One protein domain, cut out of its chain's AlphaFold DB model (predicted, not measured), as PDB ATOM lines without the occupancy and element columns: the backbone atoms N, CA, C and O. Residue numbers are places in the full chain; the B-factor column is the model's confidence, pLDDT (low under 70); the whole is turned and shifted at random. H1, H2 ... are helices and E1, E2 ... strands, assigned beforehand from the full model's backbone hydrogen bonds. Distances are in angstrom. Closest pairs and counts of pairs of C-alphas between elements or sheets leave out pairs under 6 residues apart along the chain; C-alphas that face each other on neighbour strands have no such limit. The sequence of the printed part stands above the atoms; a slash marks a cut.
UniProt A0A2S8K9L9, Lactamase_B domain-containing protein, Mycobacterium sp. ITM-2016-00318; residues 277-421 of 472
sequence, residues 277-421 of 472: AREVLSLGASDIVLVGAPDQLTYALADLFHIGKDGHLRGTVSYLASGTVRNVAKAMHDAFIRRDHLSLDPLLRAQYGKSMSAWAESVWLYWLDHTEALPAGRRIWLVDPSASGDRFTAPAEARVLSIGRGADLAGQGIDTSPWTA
ATOM      1  N   ALA A 277      15.181 -25.455 -36.225       78.56
ATOM      2  CA  ALA A 277      15.027 -26.819 -36.669       78.56
ATOM      3  C   ALA A 277      15.149 -27.813 -35.508       78.56
ATOM      4  O   ALA A 277      14.325 -28.718 -35.390       78.56
ATOM      5  N   ARG A 278      16.097 -27.616 -34.587       80.38
ATOM      6  CA  ARG A 278      16.206 -28.451 -33.381       80.38
ATOM      7  C   ARG A 278      14.977 -28.350 -32.484       80.38
ATOM      8  O   ARG A 278      14.517 -29.382 -31.996       80.38
ATOM      9  N   GLU A 279      14.445 -27.148 -32.271       83.19
ATOM     10  CA  GLU A 279      13.250 -26.968 -31.440       83.19
ATOM     11  C   GLU A 279      12.035 -27.669 -32.059       83.19
ATOM     12  O   GLU A 279      11.389 -28.479 -31.391       83.19
ATOM     13  N   VAL A 280      11.802 -27.475 -33.359       82.62
ATOM     14  CA  VAL A 280      10.746 -28.172 -34.110       82.62
ATOM     15  C   VAL A 280      10.872 -29.690 -33.976       82.62
ATOM     16  O   VAL A 280       9.881 -30.380 -33.735       82.62
ATOM     17  N   LEU A 281      12.083 -30.243 -34.082       78.00
ATOM     18  CA  LEU A 281      12.288 -31.685 -33.938       78.00
ATOM     19  C   LEU A 281      12.052 -32.194 -32.513       78.00
ATOM     20  O   LEU A 281      11.563 -33.318 -32.354       78.00
ATOM     21  N   SER A 282      12.365 -31.383 -31.501       82.62
ATOM     22  CA  SER A 282      12.208 -31.735 -30.086       82.62
ATOM     23  C   SER A 282      10.749 -31.900 -29.651       82.62
ATOM     24  O   SER A 282      10.480 -32.603 -28.679       82.62
ATOM     25  N   LEU A 283       9.799 -31.337 -30.405       82.94
ATOM     26  CA  LEU A 283       8.370 -31.466 -30.114       82.94
ATOM     27  C   LEU A 283       7.847 -32.902 -30.208       82.94
ATOM     28  O   LEU A 283       6.772 -33.193 -29.684       82.94
ATOM     29  N   GLY A 284       8.540 -33.784 -30.936       81.06
ATOM     30  CA  GLY A 284       8.124 -35.179 -31.113       81.06
ATOM     31  C   GLY A 284       6.806 -35.372 -31.874       81.06
ATOM     32  O   GLY A 284       6.379 -36.507 -32.057       81.06
ATOM     33  N   ALA A 285       6.168 -34.299 -32.352       84.12
ATOM     34  CA  ALA A 285       4.906 -34.363 -33.076       84.12
ATOM     35  C   ALA A 285       5.114 -34.780 -34.537       84.12
ATOM     36  O   ALA A 285       6.109 -34.419 -35.170       84.12
ATOM     37  N   SER A 286       4.157 -35.527 -35.086       85.25
ATOM     38  CA  SER A 286       4.094 -35.791 -36.528       85.25
ATOM     39  C   SER A 286       3.668 -34.551 -37.303       85.25
ATOM     40  O   SER A 286       3.990 -34.425 -38.469       85.25
ATOM     41  N   ASP A 287       2.991 -33.615 -36.648       87.50
ATOM     42  CA  ASP A 287       2.285 -32.517 -37.285       87.50
ATOM     43  C   ASP A 287       2.618 -31.213 -36.564       87.50
ATOM     44  O   ASP A 287       2.313 -31.061 -35.379       87.50
ATOM     45  N   ILE A 288       3.277 -30.284 -37.265       88.62
ATOM     46  CA  ILE A 288       3.783 -29.034 -36.687       88.62
ATOM     47  C   ILE A 288       3.421 -27.836 -37.564       88.62
ATOM     48  O   ILE A 288       3.860 -27.741 -38.707       88.62
ATOM     49  N   VAL A 289       2.651 -26.891 -37.032       87.44
ATOM     50  CA  VAL A 289       2.287 -25.639 -37.705       87.44
ATOM     51  C   VAL A 289       3.192 -24.522 -37.213       87.44
ATOM     52  O   VAL A 289       3.125 -24.129 -36.056       87.44
ATOM     53  N   LEU A 290       4.007 -23.987 -38.107       88.56
ATOM     54  CA  LEU A 290       4.818 -22.797 -37.910       88.56
ATOM     55  C   LEU A 290       4.045 -21.577 -38.405       88.56
ATOM     56  O   LEU A 290       3.701 -21.499 -39.584       88.56
ATOM     57  N   VAL A 291       3.783 -20.625 -37.517       85.50
ATOM     58  CA  VAL A 291       3.052 -19.391 -37.831       85.50
ATOM     59  C   VAL A 291       3.998 -18.208 -37.711       85.50
ATOM     60  O   VAL A 291       4.586 -18.015 -36.655       85.50
ATOM     61  N   GLY A 292       4.155 -17.399 -38.754       84.25
ATOM     62  CA  GLY A 292       5.095 -16.275 -38.715       84.25
ATOM     63  C   GLY A 292       5.041 -15.393 -39.953       84.25
ATOM     64  O   GLY A 292       4.255 -15.635 -40.871       84.25
ATOM     65  N   ALA A 293       5.882 -14.360 -39.987       82.38
ATOM     66  CA  ALA A 293       6.012 -13.522 -41.174       82.38
ATOM     67  C   ALA A 293       6.690 -14.299 -42.329       82.38
ATOM     68  O   ALA A 293       7.502 -15.195 -42.071       82.38
ATOM     69  N   PRO A 294       6.384 -13.993 -43.606       82.25
ATOM     70  CA  PRO A 294       6.891 -14.762 -44.746       82.25
ATOM     71  C   PRO A 294       8.417 -14.894 -44.820       82.25
ATOM     72  O   PRO A 294       8.932 -15.952 -45.182       82.25
ATOM     73  N   ASP A 295       9.145 -13.837 -44.477       81.25
ATOM     74  CA  ASP A 295      10.606 -13.798 -44.398       81.25
ATOM     75  C   ASP A 295      11.138 -14.748 -43.315       81.25
ATOM     76  O   ASP A 295      11.979 -15.601 -43.603       81.25
ATOM     77  N   GLN A 296      10.581 -14.683 -42.102       83.62
ATOM     78  CA  GLN A 296      10.958 -15.544 -40.976       83.62
ATOM     79  C   GLN A 296      10.674 -17.021 -41.265       83.62
ATOM     80  O   GLN A 296      11.522 -17.882 -41.026       83.62
ATOM     81  N   LEU A 297       9.501 -17.318 -41.830       84.56
ATOM     82  CA  LEU A 297       9.124 -18.672 -42.236       84.56
ATOM     83  C   LEU A 297      10.046 -19.216 -43.332       84.56
ATOM     84  O   LEU A 297      10.329 -20.413 -43.355       84.56
ATOM     85  N   THR A 298      10.548 -18.357 -44.220       82.00
ATOM     86  CA  THR A 298      11.471 -18.791 -45.272       82.00
ATOM     87  C   THR A 298      12.855 -19.142 -44.713       82.00
ATOM     88  O   THR A 298      13.441 -20.137 -45.142       82.00
ATOM     89  N   TYR A 299      13.354 -18.414 -43.709       81.06
ATOM     90  CA  TYR A 299      14.569 -18.820 -42.986       81.06
ATOM     91  C   TYR A 299      14.375 -20.086 -42.162       81.06
ATOM     92  O   TYR A 299      15.235 -20.963 -42.188       81.06
ATOM     93  N   ALA A 300      13.242 -20.210 -41.470       82.31
ATOM     94  CA  ALA A 300      12.909 -21.425 -40.737       82.31
ATOM     95  C   ALA A 300      12.882 -22.642 -41.673       82.31
ATOM     96  O   ALA A 300      13.441 -23.685 -41.342       82.31
ATOM     97  N   LEU A 301      12.305 -22.497 -42.872       82.12
ATOM     98  CA  LEU A 301      12.344 -23.523 -43.914       82.12
ATOM     99  C   LEU A 301      13.783 -23.875 -44.322       82.12
ATOM    100  O   LEU A 301      14.092 -25.057 -44.470       82.12
ATOM    101  N   ALA A 302      14.661 -22.883 -44.495       78.50
ATOM    102  CA  ALA A 302      16.063 -23.119 -44.845       78.50
ATOM    103  C   ALA A 302      16.831 -23.867 -43.734       78.50
ATOM    104  O   ALA A 302      17.585 -24.799 -44.022       78.50
ATOM    105  N   ASP A 303      16.572 -23.535 -42.469       78.62
ATOM    106  CA  ASP A 303      17.117 -24.235 -41.301       78.62
ATOM    107  C   ASP A 303      16.625 -25.682 -41.202       78.62
ATOM    108  O   ASP A 303      17.416 -26.619 -41.057       78.62
ATOM    109  N   LEU A 304      15.309 -25.879 -41.302       79.25
ATOM    110  CA  LEU A 304      14.678 -27.198 -41.221       79.25
ATOM    111  C   LEU A 304      15.153 -28.118 -42.332       79.25
ATOM    112  O   LEU A 304      15.373 -29.310 -42.113       79.25
ATOM    113  N   PHE A 305      15.355 -27.546 -43.514       74.12
ATOM    114  CA  PHE A 305      15.891 -28.270 -44.641       74.12
ATOM    115  C   PHE A 305      17.255 -28.896 -44.325       74.12
ATOM    116  O   PHE A 305      17.471 -30.067 -44.638       74.12
ATOM    117  N   HIS A 306      18.162 -28.143 -43.698       68.75
ATOM    118  CA  HIS A 306      19.504 -28.631 -43.394       68.75
ATOM    119  C   HIS A 306      19.459 -29.901 -42.532       68.75
ATOM    120  O   HIS A 306      20.136 -30.879 -42.842       68.75
ATOM    121  N   ILE A 307      18.580 -29.939 -41.523       65.31
ATOM    122  CA  ILE A 307      18.424 -31.130 -40.675       65.31
ATOM    123  C   ILE A 307      17.650 -32.253 -41.380       65.31
ATOM    124  O   ILE A 307      17.965 -33.429 -41.209       65.31
ATOM    125  N   GLY A 308      16.649 -31.917 -42.196       63.59
ATOM    126  CA  GLY A 308      15.901 -32.910 -42.969       63.59
ATOM    127  C   GLY A 308      16.763 -33.625 -44.012       63.59
ATOM    128  O   GLY A 308      16.535 -34.794 -44.298       63.59
ATOM    129  N   LYS A 309      17.764 -32.950 -44.576       59.94
ATOM    130  CA  LYS A 309      18.649 -33.507 -45.603       59.94
ATOM    131  C   LYS A 309      19.721 -34.435 -45.018       59.94
ATOM    132  O   LYS A 309      20.010 -35.477 -45.611       59.94
ATOM    133  N   ASP A 310      20.284 -34.073 -43.870       56.88
ATOM    134  CA  ASP A 310      21.413 -34.771 -43.264       56.88
ATOM    135  C   ASP A 310      20.935 -35.573 -42.033       56.88
ATOM    136  O   ASP A 310      20.969 -35.099 -40.901       56.88
ATOM    137  N   GLY A 311      20.451 -36.808 -42.239       62.06
ATOM    138  CA  GLY A 311      20.106 -37.712 -41.132       62.06
ATOM    139  C   GLY A 311      18.969 -38.699 -41.401       62.06
ATOM    140  O   GLY A 311      18.574 -38.946 -42.537       62.06
ATOM    141  N   HIS A 312      18.424 -39.261 -40.319       66.38
ATOM    142  CA  HIS A 312      17.346 -40.264 -40.323       66.38
ATOM    143  C   HIS A 312      15.968 -39.712 -40.734       66.38
ATOM    144  O   HIS A 312      15.021 -40.478 -40.859       66.38
ATOM    145  N   LEU A 313      15.855 -38.393 -40.929       66.75
ATOM    146  CA  LEU A 313      14.625 -37.705 -41.335       66.75
ATOM    147  C   LEU A 313      14.568 -37.417 -42.845       66.75
ATOM    148  O   LEU A 313      13.618 -36.803 -43.338       66.75
ATOM    149  N   ARG A 314      15.592 -37.846 -43.594       68.31
ATOM    150  CA  ARG A 314      15.660 -37.643 -45.039       68.31
ATOM    151  C   ARG A 314      14.521 -38.373 -45.735       68.31
ATOM    152  O   ARG A 314      14.387 -39.583 -45.617       68.31
ATOM    153  N   GLY A 315      13.717 -37.616 -46.480       64.94
ATOM    154  CA  GLY A 315      12.570 -38.141 -47.223       64.94
ATOM    155  C   GLY A 315      11.324 -38.423 -46.378       64.94
ATOM    156  O   GLY A 315      10.314 -38.819 -46.939       64.94
ATOM    157  N   THR A 316      11.356 -38.182 -45.061       70.56
ATOM    158  CA  THR A 316      10.221 -38.458 -44.157       70.56
ATOM    159  C   THR A 316       9.510 -37.190 -43.680       70.56
ATOM    160  O   THR A 316       8.651 -37.260 -42.800       70.56
ATOM    161  N   VAL A 317       9.911 -36.019 -44.189       75.75
ATOM    162  CA  VAL A 317       9.368 -34.713 -43.795       75.75
ATOM    163  C   VAL A 317       8.780 -34.011 -45.013       75.75
ATOM    164  O   VAL A 317       9.478 -33.777 -45.998       75.75
ATOM    165  N   SER A 318       7.507 -33.643 -44.911       79.69
ATOM    166  CA  SER A 318       6.792 -32.827 -45.891       79.69
ATOM    167  C   SER A 318       6.664 -31.394 -45.384       79.69
ATOM    168  O   SER A 318       6.213 -31.173 -44.259       79.69
ATOM    169  N   TYR A 319       7.020 -30.421 -46.217       81.31
ATOM    170  CA  TYR A 319       6.894 -28.996 -45.911       81.31
ATOM    171  C   TYR A 319       5.715 -28.422 -46.680       81.31
ATOM    172  O   TYR A 319       5.631 -28.624 -47.883       81.31
ATOM    173  N   LEU A 320       4.819 -27.699 -46.021       81.69
ATOM    174  CA  LEU A 320       3.615 -27.145 -46.634       81.69
ATOM    175  C   LEU A 320       3.586 -25.636 -46.446       81.69
ATOM    176  O   LEU A 320       3.422 -25.173 -45.326       81.69
ATOM    177  N   ALA A 321       3.740 -24.862 -47.515       82.50
ATOM    178  CA  ALA A 321       3.881 -23.409 -47.413       82.50
ATOM    179  C   ALA A 321       2.680 -22.633 -47.964       82.50
ATOM    180  O   ALA A 321       2.121 -22.982 -49.011       82.50
ATOM    181  N   SER A 322       2.337 -21.543 -47.271       80.50
ATOM    182  CA  SER A 322       1.378 -20.531 -47.721       80.50
ATOM    183  C   SER A 322       1.790 -19.884 -49.045       80.50
ATOM    184  O   SER A 322       2.965 -19.895 -49.439       80.50
ATOM    185  N   GLY A 323       0.827 -19.279 -49.743       76.19
ATOM    186  CA  GLY A 323       1.048 -18.630 -51.035       76.19
ATOM    187  C   GLY A 323       2.100 -17.514 -50.980       76.19
ATOM    188  O   GLY A 323       2.889 -17.359 -51.915       76.19
ATOM    189  N   THR A 324       2.172 -16.765 -49.877       75.94
ATOM    190  CA  THR A 324       3.183 -15.714 -49.695       75.94
ATOM    191  C   THR A 324       4.576 -16.310 -49.484       75.94
ATOM    192  O   THR A 324       5.504 -15.934 -50.200       75.94
ATOM    193  N   VAL A 325       4.726 -17.294 -48.587       80.06
ATOM    194  CA  VAL A 325       6.010 -17.985 -48.335       80.06
ATOM    195  C   VAL A 325       6.520 -18.659 -49.609       80.06
ATOM    196  O   VAL A 325       7.696 -18.544 -49.957       80.06
ATOM    197  N   ARG A 326       5.615 -19.273 -50.383       79.06
ATOM    198  CA  ARG A 326       5.889 -19.827 -51.715       79.06
ATOM    199  C   ARG A 326       6.562 -18.817 -52.642       79.06
ATOM    200  O   ARG A 326       7.484 -19.181 -53.372       79.06
ATOM    201  N   ASN A 327       6.102 -17.571 -52.648       76.12
ATOM    202  CA  ASN A 327       6.624 -16.528 -53.529       76.12
ATOM    203  C   ASN A 327       8.027 -16.070 -53.111       76.12
ATOM    204  O   ASN A 327       8.896 -15.917 -53.972       76.12
ATOM    205  N   VAL A 328       8.265 -15.919 -51.806       78.56
ATOM    206  CA  VAL A 328       9.589 -15.573 -51.260       78.56
ATOM    207  C   VAL A 328      10.589 -16.686 -51.549       78.56
ATOM    208  O   VAL A 328      11.640 -16.438 -52.144       78.56
ATOM    209  N   ALA A 329      10.212 -17.933 -51.260       78.56
ATOM    210  CA  ALA A 329      11.015 -19.104 -51.583       78.56
ATOM    211  C   ALA A 329      11.303 -19.183 -53.092       78.56
ATOM    212  O   ALA A 329      12.442 -19.402 -53.493       78.56
ATOM    213  N   LYS A 330      10.312 -18.960 -53.965       76.50
ATOM    214  CA  LYS A 330      10.520 -18.910 -55.427       76.50
ATOM    215  C   LYS A 330      11.565 -17.878 -55.836       76.50
ATOM    216  O   LYS A 330      12.399 -18.183 -56.686       76.50
ATOM    217  N   ALA A 331      11.493 -16.680 -55.265       74.50
ATOM    218  CA  ALA A 331      12.401 -15.587 -55.583       74.50
ATOM    219  C   ALA A 331      13.837 -15.899 -55.137       74.50
ATOM    220  O   ALA A 331      14.764 -15.770 -55.932       74.50
ATOM    221  N   MET A 332      14.003 -16.409 -53.915       76.50
ATOM    222  CA  MET A 332      15.300 -16.850 -53.391       76.50
ATOM    223  C   MET A 332      15.914 -17.972 -54.233       76.50
ATOM    224  O   MET A 332      17.075 -17.900 -54.630       76.50
ATOM    225  N   HIS A 333      15.132 -18.995 -54.579       74.19
ATOM    226  CA  HIS A 333      15.647 -20.106 -55.377       74.19
ATOM    227  C   HIS A 333      15.973 -19.715 -56.818       74.19
ATOM    228  O   HIS A 333      16.811 -20.370 -57.427       74.19
ATOM    229  N   ASP A 334      15.359 -18.673 -57.388       72.44
ATOM    230  CA  ASP A 334      15.728 -18.179 -58.723       72.44
ATOM    231  C   ASP A 334      17.198 -17.729 -58.774       72.44
ATOM    232  O   ASP A 334      17.911 -18.087 -59.711       72.44
ATOM    233  N   ALA A 335      17.681 -17.005 -57.759       68.81
ATOM    234  CA  ALA A 335      19.091 -16.615 -57.646       68.81
ATOM    235  C   ALA A 335      20.015 -17.843 -57.562       68.81
ATOM    236  O   ALA A 335      20.951 -17.982 -58.355       68.81
ATOM    237  N   PHE A 336      19.677 -18.808 -56.701       69.00
ATOM    238  CA  PHE A 336      20.441 -20.052 -56.571       69.00
ATOM    239  C   PHE A 336      20.455 -20.887 -57.866       69.00
ATOM    240  O   PHE A 336      21.511 -21.338 -58.309       69.00
ATOM    241  N   ILE A 337      19.301 -21.062 -58.525       65.38
ATOM    242  CA  ILE A 337      19.162 -21.816 -59.786       65.38
ATOM    243  C   ILE A 337      19.975 -21.169 -60.912       65.38
ATOM    244  O   ILE A 337      20.521 -21.877 -61.762       65.38
ATOM    245  N   ARG A 338      20.068 -19.835 -60.928       64.88
ATOM    246  CA  ARG A 338      20.897 -19.085 -61.881       64.88
ATOM    247  C   ARG A 338      22.396 -19.141 -61.559       64.88
ATOM    248  O   ARG A 338      23.175 -18.649 -62.367       64.88
ATOM    249  N   ARG A 339      22.796 -19.770 -60.443       67.31
ATOM    250  CA  ARG A 339      24.167 -19.758 -59.888       67.31
ATOM    251  C   ARG A 339      24.671 -18.354 -59.567       67.31
ATOM    252  O   ARG A 339      25.873 -18.107 -59.530       67.31
ATOM    253  N   ASP A 340      23.743 -17.446 -59.309       70.75
ATOM    254  CA  ASP A 340      24.036 -16.086 -58.900       70.75
ATOM    255  C   ASP A 340      24.100 -16.036 -57.369       70.75
ATOM    256  O   ASP A 340      23.223 -15.524 -56.684       70.75
ATOM    257  N   HIS A 341      25.109 -16.698 -56.803       73.88
ATOM    258  CA  HIS A 341      25.203 -16.878 -55.352       73.88
ATOM    259  C   HIS A 341      25.444 -15.567 -54.597       73.88
ATOM    260  O   HIS A 341      25.203 -15.517 -53.395       73.88
ATOM    261  N   LEU A 342      25.935 -14.526 -55.275       76.25
ATOM    262  CA  LEU A 342      26.169 -13.214 -54.674       76.25
ATOM    263  C   LEU A 342      24.870 -12.425 -54.471       76.25
ATOM    264  O   LEU A 342      24.838 -11.571 -53.589       76.25
ATOM    265  N   SER A 343      23.800 -12.737 -55.214       73.56
ATOM    266  CA  SER A 343      22.476 -12.138 -55.000       73.56
ATOM    267  C   SER A 343      21.661 -12.789 -53.880       73.56
ATOM    268  O   SER A 343      20.585 -12.298 -53.533       73.56
ATOM    269  N   LEU A 344      22.171 -13.868 -53.280       76.62
ATOM    270  CA  LEU A 344      21.582 -14.474 -52.090       76.62
ATOM    271  C   LEU A 344      22.056 -13.765 -50.826       76.62
ATOM    272  O   LEU A 344      23.237 -13.442 -50.701       76.62
ATOM    273  N   ASP A 345      21.142 -13.652 -49.860       81.81
ATOM    274  CA  ASP A 345      21.474 -13.273 -48.487       81.81
ATOM    275  C   ASP A 345      22.660 -14.125 -47.985       81.81
ATOM    276  O   ASP A 345      22.630 -15.354 -48.151       81.81
ATOM    277  N   PRO A 346      23.708 -13.530 -47.388       82.25
ATOM    278  CA  PRO A 346      24.881 -14.276 -46.944       82.25
ATOM    279  C   PRO A 346      24.576 -15.410 -45.952       82.25
ATOM    280  O   PRO A 346      25.231 -16.453 -46.022       82.25
ATOM    281  N   LEU A 347      23.558 -15.271 -45.091       77.56
ATOM    282  CA  LEU A 347      23.127 -16.339 -44.175       77.56
ATOM    283  C   LEU A 347      22.515 -17.508 -44.939       77.56
ATOM    284  O   LEU A 347      22.874 -18.662 -44.698       77.56
ATOM    285  N   LEU A 348      21.652 -17.206 -45.911       76.56
ATOM    286  CA  LEU A 348      21.100 -18.218 -46.805       76.56
ATOM    287  C   LEU A 348      22.225 -18.899 -47.581       76.56
ATOM    288  O   LEU A 348      22.324 -20.122 -47.583       76.56
ATOM    289  N   ARG A 349      23.120 -18.128 -48.202       78.31
ATOM    290  CA  ARG A 349      24.277 -18.646 -48.944       78.31
ATOM    291  C   ARG A 349      25.137 -19.573 -48.084       78.31
ATOM    292  O   ARG A 349      25.560 -20.623 -48.571       78.31
ATOM    293  N   ALA A 350      25.374 -19.216 -46.821       75.31
ATOM    294  CA  ALA A 350      26.107 -20.049 -45.872       75.31
ATOM    295  C   ALA A 350      25.380 -21.375 -45.577       75.31
ATOM    296  O   ALA A 350      26.033 -22.417 -45.534       75.31
ATOM    297  N   GLN A 351      24.049 -21.359 -45.448       71.56
ATOM    298  CA  GLN A 351      23.231 -22.564 -45.253       71.56
ATOM    299  C   GLN A 351      23.147 -23.449 -46.510       71.56
ATOM    300  O   GLN A 351      23.268 -24.670 -46.411       71.56
ATOM    301  N   TYR A 352      22.955 -22.862 -47.697       69.25
ATOM    302  CA  TYR A 352      22.906 -23.610 -48.961       69.25
ATOM    303  C   TYR A 352      24.258 -24.259 -49.295       69.25
ATOM    304  O   TYR A 352      24.304 -25.294 -49.966       69.25
ATOM    305  N   GLY A 353      25.362 -23.663 -48.835       65.62
ATOM    306  CA  GLY A 353      26.709 -24.088 -49.190       65.62
ATOM    307  C   GLY A 353      26.981 -23.961 -50.695       65.62
ATOM    308  O   GLY A 353      26.303 -23.237 -51.423       65.62
ATOM    309  N   LYS A 354      28.009 -24.671 -51.182       55.47
ATOM    310  CA  LYS A 354      28.418 -24.637 -52.602       55.47
ATOM    311  C   LYS A 354      27.748 -25.708 -53.476       55.47
ATOM    312  O   LYS A 354      27.836 -25.627 -54.699       55.47
ATOM    313  N   SER A 355      27.113 -26.729 -52.891       52.53
ATOM    314  CA  SER A 355      26.599 -27.884 -53.642       52.53
ATOM    315  C   SER A 355      25.094 -27.789 -53.905       52.53
ATOM    316  O   SER A 355      24.290 -27.878 -52.979       52.53
ATOM    317  N   MET A 356      24.721 -27.698 -55.186       48.53
ATOM    318  CA  MET A 356      23.331 -27.728 -55.667       48.53
ATOM    319  C   MET A 356      22.549 -28.990 -55.271       48.53
ATOM    320  O   MET A 356      21.327 -28.918 -55.152       48.53
ATOM    321  N   SER A 357      23.243 -30.125 -55.113       48.03
ATOM    322  CA  SER A 357      22.660 -31.467 -54.967       48.03
ATOM    323  C   SER A 357      21.684 -31.535 -53.803       48.03
ATOM    324  O   SER A 357      20.512 -31.816 -53.981       48.03
ATOM    325  N   ALA A 358      22.133 -31.113 -52.630       45.56
ATOM    326  CA  ALA A 358      21.367 -31.076 -51.401       45.56
ATOM    327  C   ALA A 358      19.904 -30.627 -51.561       45.56
ATOM    328  O   ALA A 358      18.991 -31.423 -51.367       45.56
ATOM    329  N   TRP A 359      19.687 -29.360 -51.916       51.56
ATOM    330  CA  TRP A 359      18.376 -28.708 -51.871       51.56
ATOM    331  C   TRP A 359      17.530 -28.990 -53.114       51.56
ATOM    332  O   TRP A 359      16.329 -29.231 -53.013       51.56
ATOM    333  N   ALA A 360      18.169 -29.018 -54.288       45.44
ATOM    334  CA  ALA A 360      17.492 -29.314 -55.547       45.44
ATOM    335  C   ALA A 360      16.992 -30.770 -55.625       45.44
ATOM    336  O   ALA A 360      16.021 -31.022 -56.340       45.44
ATOM    337  N   GLU A 361      17.624 -31.695 -54.887       45.41
ATOM    338  CA  GLU A 361      17.290 -33.125 -54.888       45.41
ATOM    339  C   GLU A 361      16.213 -33.533 -53.869       45.41
ATOM    340  O   GLU A 361      15.726 -34.655 -53.975       45.41
ATOM    341  N   SER A 362      15.857 -32.720 -52.857       48.81
ATOM    342  CA  SER A 362      15.275 -33.318 -51.633       48.81
ATOM    343  C   SER A 362      14.097 -32.640 -50.922       48.81
ATOM    344  O   SER A 362      13.674 -33.175 -49.898       48.81
ATOM    345  N   VAL A 363      13.480 -31.561 -51.429       54.44
ATOM    346  CA  VAL A 363      12.296 -31.007 -50.735       54.44
ATOM    347  C   VAL A 363      10.978 -31.439 -51.358       54.44
ATOM    348  O   VAL A 363      10.556 -30.993 -52.430       54.44
ATOM    349  N   TRP A 364      10.283 -32.247 -50.576       58.00
ATOM    350  CA  TRP A 364       8.841 -32.417 -50.503       58.00
ATOM    351  C   TRP A 364       8.171 -31.102 -50.054       58.00
ATOM    352  O   TRP A 364       7.520 -31.039 -49.014       58.00
ATOM    353  N   LEU A 365       8.453 -30.009 -50.773       65.25
ATOM    354  CA  LEU A 365       7.832 -28.710 -50.557       65.25
ATOM    355  C   LEU A 365       6.533 -28.693 -51.345       65.25
ATOM    356  O   LEU A 365       6.522 -28.600 -52.574       65.25
ATOM    357  N   TYR A 366       5.460 -28.795 -50.594       69.44
ATOM    358  CA  TYR A 366       4.089 -28.716 -51.027       69.44
ATOM    359  C   TYR A 366       3.531 -27.331 -50.734       69.44
ATOM    360  O   TYR A 366       4.029 -26.568 -49.902       69.44
ATOM    361  N   TRP A 367       2.456 -27.010 -51.428       72.75
ATOM    362  CA  TRP A 367       1.719 -25.774 -51.236       72.75
ATOM    363  C   TRP A 367       0.428 -26.079 -50.482       72.75
ATOM    364  O   TRP A 367      -0.078 -27.196 -50.559       72.75
ATOM    365  N   LEU A 368      -0.108 -25.120 -49.729       66.19
ATOM    366  CA  LEU A 368      -1.355 -25.352 -48.985       66.19
ATOM    367  C   LEU A 368      -2.568 -25.622 -49.901       66.19
ATOM    368  O   LEU A 368      -3.557 -26.173 -49.433       66.19
ATOM    369  N   ASP A 369      -2.480 -25.297 -51.195       61.38
ATOM    370  CA  ASP A 369      -3.461 -25.648 -52.233       61.38
ATOM    371  C   ASP A 369      -3.251 -27.054 -52.837       61.38
ATOM    372  O   ASP A 369      -3.870 -27.391 -53.846       61.38
ATOM    373  N   HIS A 370      -2.392 -27.889 -52.241       62.78
ATOM    374  CA  HIS A 370      -2.133 -29.241 -52.723       62.78
ATOM    375  C   HIS A 370      -3.354 -30.152 -52.563       62.78
ATOM    376  O   HIS A 370      -3.925 -30.270 -51.481       62.78
ATOM    377  N   THR A 371      -3.725 -30.835 -53.643       51.03
ATOM    378  CA  THR A 371      -4.911 -31.702 -53.696       51.03
ATOM    379  C   THR A 371      -4.604 -33.188 -53.530       51.03
ATOM    380  O   THR A 371      -5.533 -33.975 -53.371       51.03
ATOM    381  N   GLU A 372      -3.335 -33.598 -53.582       58.41
ATOM    382  CA  GLU A 372      -2.940 -35.014 -53.524       58.41
ATOM    383  C   GLU A 372      -2.487 -35.438 -52.119       58.41
ATOM    384  O   GLU A 372      -2.159 -34.605 -51.265       58.41
ATOM    385  N   ALA A 373      -2.465 -36.753 -51.889       57.78
ATOM    386  CA  ALA A 373      -2.033 -37.345 -50.631       57.78
ATOM    387  C   ALA A 373      -0.550 -37.046 -50.356       57.78
ATOM    388  O   ALA A 373       0.312 -37.225 -51.215       57.78
ATOM    389  N   LEU A 374      -0.260 -36.596 -49.137       66.69
ATOM    390  CA  LEU A 374       1.107 -36.355 -48.685       66.69
ATOM    391  C   LEU A 374       1.775 -37.683 -48.288       66.69
ATOM    392  O   LEU A 374       1.083 -38.587 -47.809       66.69
ATOM    393  N   PRO A 375       3.105 -37.800 -48.423       64.38
ATOM    394  CA  PRO A 375       3.870 -38.932 -47.924       64.38
ATOM    395  C   PRO A 375       3.601 -39.184 -46.447       64.38
ATOM    396  O   PRO A 375       3.409 -38.250 -45.662       64.38
ATOM    397  N   ALA A 376       3.651 -40.457 -46.058       64.44
ATOM    398  CA  ALA A 376       3.650 -40.822 -44.653       64.44
ATOM    399  C   ALA A 376       4.888 -40.227 -43.963       64.44
ATOM    400  O   ALA A 376       6.006 -40.340 -44.466       64.44
ATOM    401  N   GLY A 377       4.692 -39.596 -42.807       77.00
ATOM    402  CA  GLY A 377       5.782 -38.991 -42.053       77.00
ATOM    403  C   GLY A 377       5.381 -37.693 -41.375       77.00
ATOM    404  O   GLY A 377       4.202 -37.426 -41.136       77.00
ATOM    405  N   ARG A 378       6.391 -36.892 -41.039       83.56
ATOM    406  CA  ARG A 378       6.202 -35.619 -40.351       83.56
ATOM    407  C   ARG A 378       5.779 -34.538 -41.346       83.56
ATOM    408  O   ARG A 378       6.394 -34.394 -42.400       83.56
ATOM    409  N   ARG A 379       4.772 -33.738 -41.004       85.81
ATOM    410  CA  ARG A 379       4.304 -32.587 -41.779       85.81
ATOM    411  C   ARG A 379       4.617 -31.302 -41.025       85.81
ATOM    412  O   ARG A 379       4.336 -31.182 -39.832       85.81
ATOM    413  N   ILE A 380       5.217 -30.351 -41.730       86.94
ATOM    414  CA  ILE A 380       5.539 -29.027 -41.205       86.94
ATOM    415  C   ILE A 380       4.840 -27.987 -42.072       86.94
ATOM    416  O   ILE A 380       5.184 -27.819 -43.241       86.94
ATOM    417  N   TRP A 381       3.869 -27.280 -41.502       87.38
ATOM    418  CA  TRP A 381       3.150 -26.207 -42.186       87.38
ATOM    419  C   TRP A 381       3.796 -24.859 -41.892       87.38
ATOM    420  O   TRP A 381       4.110 -24.566 -40.750       87.38
ATOM    421  N   LEU A 382       3.981 -24.033 -42.912       87.56
ATOM    422  CA  LEU A 382       4.527 -22.681 -42.852       87.56
ATOM    423  C   LEU A 382       3.393 -21.721 -43.217       87.56
ATOM    424  O   LEU A 382       3.070 -21.536 -44.394       87.56
ATOM    425  N   VAL A 383       2.755 -21.158 -42.197       85.31
ATOM    426  CA  VAL A 383       1.506 -20.404 -42.310       85.31
ATOM    427  C   VAL A 383       1.765 -18.923 -42.066       85.31
ATOM    428  O   VAL A 383       2.128 -18.507 -40.968       85.31
ATOM    429  N   ASP A 384       1.527 -18.122 -43.103       84.12
ATOM    430  CA  ASP A 384       1.506 -16.662 -43.008       84.12
ATOM    431  C   ASP A 384       0.096 -16.218 -42.581       84.12
ATOM    432  O   ASP A 384      -0.839 -16.355 -43.374       84.12
ATOM    433  N   PRO A 385      -0.091 -15.675 -41.364       76.88
ATOM    434  CA  PRO A 385      -1.410 -15.281 -40.878       76.88
ATOM    435  C   PRO A 385      -2.012 -14.103 -41.661       76.88
ATOM    436  O   PRO A 385      -3.216 -13.861 -41.572       76.88
ATOM    437  N   SER A 386      -1.207 -13.362 -42.431       73.44
ATOM    438  CA  SER A 386      -1.683 -12.253 -43.264       73.44
ATOM    439  C   SER A 386      -2.238 -12.697 -44.625       73.44
ATOM    440  O   SER A 386      -2.900 -11.907 -45.308       73.44
ATOM    441  N   ALA A 387      -2.032 -13.960 -45.013       71.56
ATOM    442  CA  ALA A 387      -2.532 -14.530 -46.259       71.56
ATOM    443  C   ALA A 387      -4.027 -14.892 -46.138       71.56
ATOM    444  O   ALA A 387      -4.402 -16.046 -45.951       71.56
ATOM    445  N   SER A 388      -4.906 -13.896 -46.279       50.97
ATOM    446  CA  SER A 388      -6.368 -13.997 -46.088       50.97
ATOM    447  C   SER A 388      -7.133 -14.919 -47.063       50.97
ATOM    448  O   SER A 388      -8.362 -14.966 -47.023       50.97
ATOM    449  N   GLY A 389      -6.439 -15.664 -47.926       56.56
ATOM    450  CA  GLY A 389      -7.023 -16.592 -48.902       56.56
ATOM    451  C   GLY A 389      -6.627 -18.057 -48.719       56.56
ATOM    452  O   GLY A 389      -7.245 -18.925 -49.340       56.56
ATOM    453  N   ASP A 390      -5.644 -18.352 -47.868       59.19
ATOM    454  CA  ASP A 390      -5.139 -19.711 -47.710       59.19
ATOM    455  C   ASP A 390      -6.066 -20.484 -46.765       59.19
ATOM    456  O   ASP A 390      -5.974 -20.410 -45.539       59.19
ATOM    457  N   ARG A 391      -7.016 -21.223 -47.348       59.41
ATOM    458  CA  ARG A 391      -7.850 -22.170 -46.602       59.41
ATOM    459  C   ARG A 391      -6.998 -23.368 -46.225       59.41
ATOM    460  O   ARG A 391      -6.875 -24.315 -46.992       59.41
ATOM    461  N   PHE A 392      -6.433 -23.326 -45.030       68.50
ATOM    462  CA  PHE A 392      -5.745 -24.462 -44.447       68.50
ATOM    463  C   PHE A 392      -6.474 -24.934 -43.192       68.50
ATOM    464  O   PHE A 392      -6.933 -24.140 -42.375       68.50
ATOM    465  N   THR A 393      -6.603 -26.250 -43.054       68.88
ATOM    466  CA  THR A 393      -7.092 -26.900 -41.839       68.88
ATOM    467  C   THR A 393      -6.008 -27.860 -41.382       68.88
ATOM    468  O   THR A 393      -5.786 -28.894 -42.012       68.88
ATOM    469  N   ALA A 394      -5.301 -27.488 -40.316       69.88
ATOM    470  CA  ALA A 394      -4.366 -28.395 -39.669       69.88
ATOM    471  C   ALA A 394      -5.127 -29.561 -39.021       69.88
ATOM    472  O   ALA A 394      -6.274 -29.374 -38.598       69.88
ATOM    473  N   PRO A 395      -4.496 -30.738 -38.884       78.44
ATOM    474  CA  PRO A 395      -4.987 -31.769 -37.978       78.44
ATOM    475  C   PRO A 395      -5.169 -31.204 -36.562       78.44
ATOM    476  O   PRO A 395      -4.402 -30.340 -36.132       78.44
ATOM    477  N   ALA A 396      -6.173 -31.688 -35.831       78.69
ATOM    478  CA  ALA A 396      -6.498 -31.182 -34.493       78.69
ATOM    479  C   ALA A 396      -5.359 -31.417 -33.481       78.69
ATOM    480  O   ALA A 396      -5.215 -30.685 -32.504       78.69
ATOM    481  N   GLU A 397      -4.544 -32.434 -33.730       84.38
ATOM    482  CA  GLU A 397      -3.381 -32.851 -32.956       84.38
ATOM    483  C   GLU A 397      -2.095 -32.081 -33.294       84.38
ATOM    484  O   GLU A 397      -1.062 -32.303 -32.654       84.38
ATOM    485  N   ALA A 398      -2.132 -31.188 -34.289       85.81
ATOM    486  CA  ALA A 398      -0.952 -30.459 -34.718       85.81
ATOM    487  C   ALA A 398      -0.435 -29.527 -33.614       85.81
ATOM    488  O   ALA A 398      -1.186 -28.784 -32.974       85.81
ATOM    489  N   ARG A 399       0.883 -29.528 -33.408       88.19
ATOM    490  CA  ARG A 399       1.540 -28.579 -32.506       88.19
ATOM    491  C   ARG A 399       1.749 -27.263 -33.231       88.19
ATOM    492  O   ARG A 399       2.361 -27.241 -34.293       88.19
ATOM    493  N   VAL A 400       1.259 -26.172 -32.656       84.94
ATOM    494  CA  VAL A 400       1.439 -24.832 -33.214       84.94
ATOM    495  C   VAL A 400       2.628 -24.167 -32.540       84.94
ATOM    496  O   VAL A 400       2.701 -24.120 -31.315       84.94
ATOM    497  N   LEU A 401       3.536 -23.641 -33.349       84.31
ATOM    498  CA  LEU A 401       4.669 -22.836 -32.933       84.31
ATOM    499  C   LEU A 401       4.607 -21.509 -33.665       84.31
ATOM    500  O   LEU A 401       4.593 -21.450 -34.894       84.31
ATOM    501  N   SER A 402       4.600 -20.435 -32.898       81.06
ATOM    502  CA  SER A 402       4.689 -19.099 -33.461       81.06
ATOM    503  C   SER A 402       6.162 -18.715 -33.594       81.06
ATOM    504  O   SER A 402       6.952 -18.943 -32.685       81.06
ATOM    505  N   ILE A 403       6.533 -18.136 -34.725       77.62
ATOM    506  CA  ILE A 403       7.894 -17.776 -35.108       77.62
ATOM    507  C   ILE A 403       8.003 -16.248 -35.165       77.62
ATOM    508  O   ILE A 403       7.173 -15.588 -35.790       77.62
ATOM    509  N   GLY A 404       9.036 -15.698 -34.522       70.19
ATOM    510  CA  GLY A 404       9.378 -14.273 -34.585       70.19
ATOM    511  C   GLY A 404       8.838 -13.405 -33.438       70.19
ATOM    512  O   GLY A 404       8.269 -13.883 -32.458       70.19
ATOM    513  N   ARG A 405       9.058 -12.081 -33.527       54.62
ATOM    514  CA  ARG A 405       8.639 -11.117 -32.487       54.62
ATOM    515  C   ARG A 405       7.116 -10.940 -32.486       54.62
ATOM    516  O   ARG A 405       6.541 -10.587 -33.507       54.62
ATOM    517  N   GLY A 406       6.486 -11.110 -31.320       49.69
ATOM    518  CA  GLY A 406       5.029 -10.986 -31.155       49.69
ATOM    519  C   GLY A 406       4.253 -12.299 -31.310       49.69
ATOM    520  O   GLY A 406       3.029 -12.273 -31.366       49.69
ATOM    521  N   ALA A 407       4.956 -13.434 -31.328       46.53
ATOM    522  CA  ALA A 407       4.467 -14.816 -31.368       46.53
ATOM    523  C   ALA A 407       3.557 -15.255 -30.187       46.53
ATOM    524  O   ALA A 407       3.355 -16.447 -29.958       46.53
ATOM    525  N   ASP A 408       2.982 -14.315 -29.438       41.62
ATOM    526  CA  ASP A 408       2.274 -14.558 -28.181       41.62
ATOM    527  C   ASP A 408       0.766 -14.784 -28.375       41.62
ATOM    528  O   ASP A 408      -0.074 -14.260 -27.650       41.62
ATOM    529  N   LEU A 409       0.400 -15.579 -29.385       42.47
ATOM    530  CA  LEU A 409      -0.974 -16.077 -29.513       42.47
ATOM    531  C   LEU A 409      -1.243 -17.284 -28.589       42.47
ATOM    532  O   LEU A 409      -2.400 -17.662 -28.430       42.47
ATOM    533  N   ALA A 410      -0.209 -17.877 -27.960       40.34
ATOM    534  CA  ALA A 410      -0.364 -19.041 -27.072       40.34
ATOM    535  C   ALA A 410       0.797 -19.320 -26.073       40.34
ATOM    536  O   ALA A 410       0.814 -20.392 -25.468       40.34
ATOM    537  N   GLY A 411       1.784 -18.430 -25.893       40.41
ATOM    538  CA  GLY A 411       2.871 -18.630 -24.912       40.41
ATOM    539  C   GLY A 411       3.944 -19.687 -25.252       40.41
ATOM    540  O   GLY A 411       4.762 -20.008 -24.393       40.41
ATOM    541  N   GLN A 412       3.979 -20.222 -26.480       53.78
ATOM    542  CA  GLN A 412       5.032 -21.125 -26.994       53.78
ATOM    543  C   GLN A 412       5.628 -20.566 -28.298       53.78
ATOM    544  O   GLN A 412       5.420 -21.103 -29.386       53.78
ATOM    545  N   GLY A 413       6.288 -19.411 -28.201       54.66
ATOM    546  CA  GLY A 413       6.966 -18.782 -29.334       54.66
ATOM    547  C   GLY A 413       8.405 -19.275 -29.489       54.66
ATOM    548  O   GLY A 413       9.149 -19.288 -28.510       54.66
ATOM    549  N   ILE A 414       8.801 -19.609 -30.717       59.66
ATOM    550  CA  ILE A 414      10.190 -19.851 -31.110       59.66
ATOM    551  C   ILE A 414      10.829 -18.522 -31.492       59.66
ATOM    552  O   ILE A 414      10.352 -17.799 -32.377       59.66
ATOM    553  N   ASP A 415      11.951 -18.214 -30.853       60.50
ATOM    554  CA  ASP A 415      12.729 -17.036 -31.190       60.50
ATOM    555  C   ASP A 415      13.505 -17.253 -32.497       60.50
ATOM    556  O   ASP A 415      14.551 -17.901 -32.525       60.50
ATOM    557  N   THR A 416      13.009 -16.673 -33.590       56.81
ATOM    558  CA  THR A 416      13.705 -16.654 -34.887       56.81
ATOM    559  C   THR A 416      14.540 -15.395 -35.104       56.81
ATOM    560  O   THR A 416      15.014 -15.149 -36.218       56.81
ATOM    561  N   SER A 417      14.821 -14.642 -34.034       53.00
ATOM    562  CA  SER A 417      15.838 -13.594 -34.050       53.00
ATOM    563  C   SER A 417      17.224 -14.016 -34.572       53.00
ATOM    564  O   SER A 417      17.900 -13.117 -35.059       53.00
ATOM    565  N   PRO A 418      17.675 -15.295 -34.589       55.44
ATOM    566  CA  PRO A 418      18.953 -15.654 -35.212       55.44
ATOM    567  C   PRO A 418      19.103 -15.217 -36.665       55.44
ATOM    568  O   PRO A 418      20.221 -14.992 -37.118       55.44
ATOM    569  N   TRP A 419      17.985 -15.108 -37.387       55.09
ATOM    570  CA  TRP A 419      17.978 -14.881 -38.831       55.09
ATOM    571  C   TRP A 419      17.453 -13.511 -39.225       55.09
ATOM    572  O   TRP A 419      17.868 -12.982 -40.246       55.09
ATOM    573  N   THR A 420      16.550 -12.946 -38.419       57.97
ATOM    574  CA  THR A 420      15.827 -11.709 -38.749       57.97
ATOM    575  C   THR A 420      15.961 -10.629 -37.678       57.97
ATOM    576  O   THR A 420      15.146  -9.706 -37.630       57.97
ATOM    577  N   ALA A 421      16.910 -10.762 -36.746       69.81
ATOM    578  CA  ALA A 421      17.215  -9.700 -35.795       69.81
ATOM    579  C   ALA A 421      18.590  -9.116 -36.041       69.81
ATOM    580  O   ALA A 421      19.522  -9.804 -36.408       69.81
TER     581      ALA A 421
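AT A GLANCE: This is residues 277 to 421 of the 472 residues of the protein "Lactamase_B domain-containing protein" of Mycobacterium sp. ITM-2016-00318 (UniProt A0A2S8K9L9). A strongly twisted, wholly parallel sheet of five strands forms one wall, with H2 and H3 over one of its faces. H2 runs along the strands in the middle of the domain, and the small helices H1, H4, H5 and H6 gather round it. The 145 printed residues hold six named helices and five named strands, in the order H1 E1 H2 E2 H3 H4 H5 E3 E4 E5 H6, with sheet order E3 E2 E4 E1 E5; the class is mixed, helices and strands. The whole is compact, with a radius of gyration of the C-alphas of 14.6 A and spans of 41 by 33 by 30 A.

IN THESE COORDINATES: H1, residues 277 to 282, begins at C-alpha 277 (15.027, -26.819, -36.669). E1 is residues 287 to 291, 13.2 A long, and H2 is residues 294 to 309, 22.1 A. E2 is residues 317 to 321, 13.1 A, and H3 is residues 323 to 337, 20.4 A, from C-alpha 323 (1.048, -18.630, -51.035). H4, residues 346 to 352, H5, residues 357 to 360, and E3, residues 365 to 367, follow. E4 is residues 378 to 383, 16.0 A, and E5 is residues 399 to 403, 12.8 A. H6, residues 417 to 420, ends at C-alpha 420 (15.827, -11.709, -38.749).

HOW THE PARTS SIT: In the sheet, N 366 of E3 and O 319 of E2 are 2.7 A apart, N 382 of E4 and O 320 of E2 2.7 A, N 290 of E1 and O 381 of E4 2.7 A, and N 403 of E5 and O 291 of E1 2.7 A. E1, H2 and E2 form a split strand-helix-strand unit, with E4 between its strands and a right-handed crossover; E2, H3 H4 H5 and E3 form a unit of neighbour strands. H2 has a height over the sheet of 8.7 A and H3, on the same face, 12.1 A. H2, the hub, touches H3 at a steep tilt of 60 degrees, closest at the C-alphas of Pro 294 and Val 325, 4.9 A. It touches H1, closest at the C-alphas of Ala 277 and Leu 304, 4.6 A; H1 only grazes the sheet. It also touches H4, closest at the C-alphas of Ala 302 and Gln 351, 7.2 A, and H6, at Gln 296 and Thr 420, 6.6 A. H2 and H5 only just touch, with 3 pairs of C-alphas within 8 A, the closest those of Lys 309 and Ala 358, 6.8 A. O i to N i+4 pairs are within hydrogen-bond range throughout H1 and H4, in 11 of 12 in H2 and 10 of 11 in H3; H5 and H6 are too short for such a pair.

THE WHOLE: The C-alphas farthest apart, Leu 342 and Ala 396, are 42.4 A apart, and the printed part has no cut. The links E4 to E5 and E5 to H6 are long; in the latter, residues 413 to 414 pair in parallel with residues 402 to 403 of E5. Mean pLDDT of the printed part is 70.6, with 63 residues under 70, among them 352 to 366 and 405 to 421.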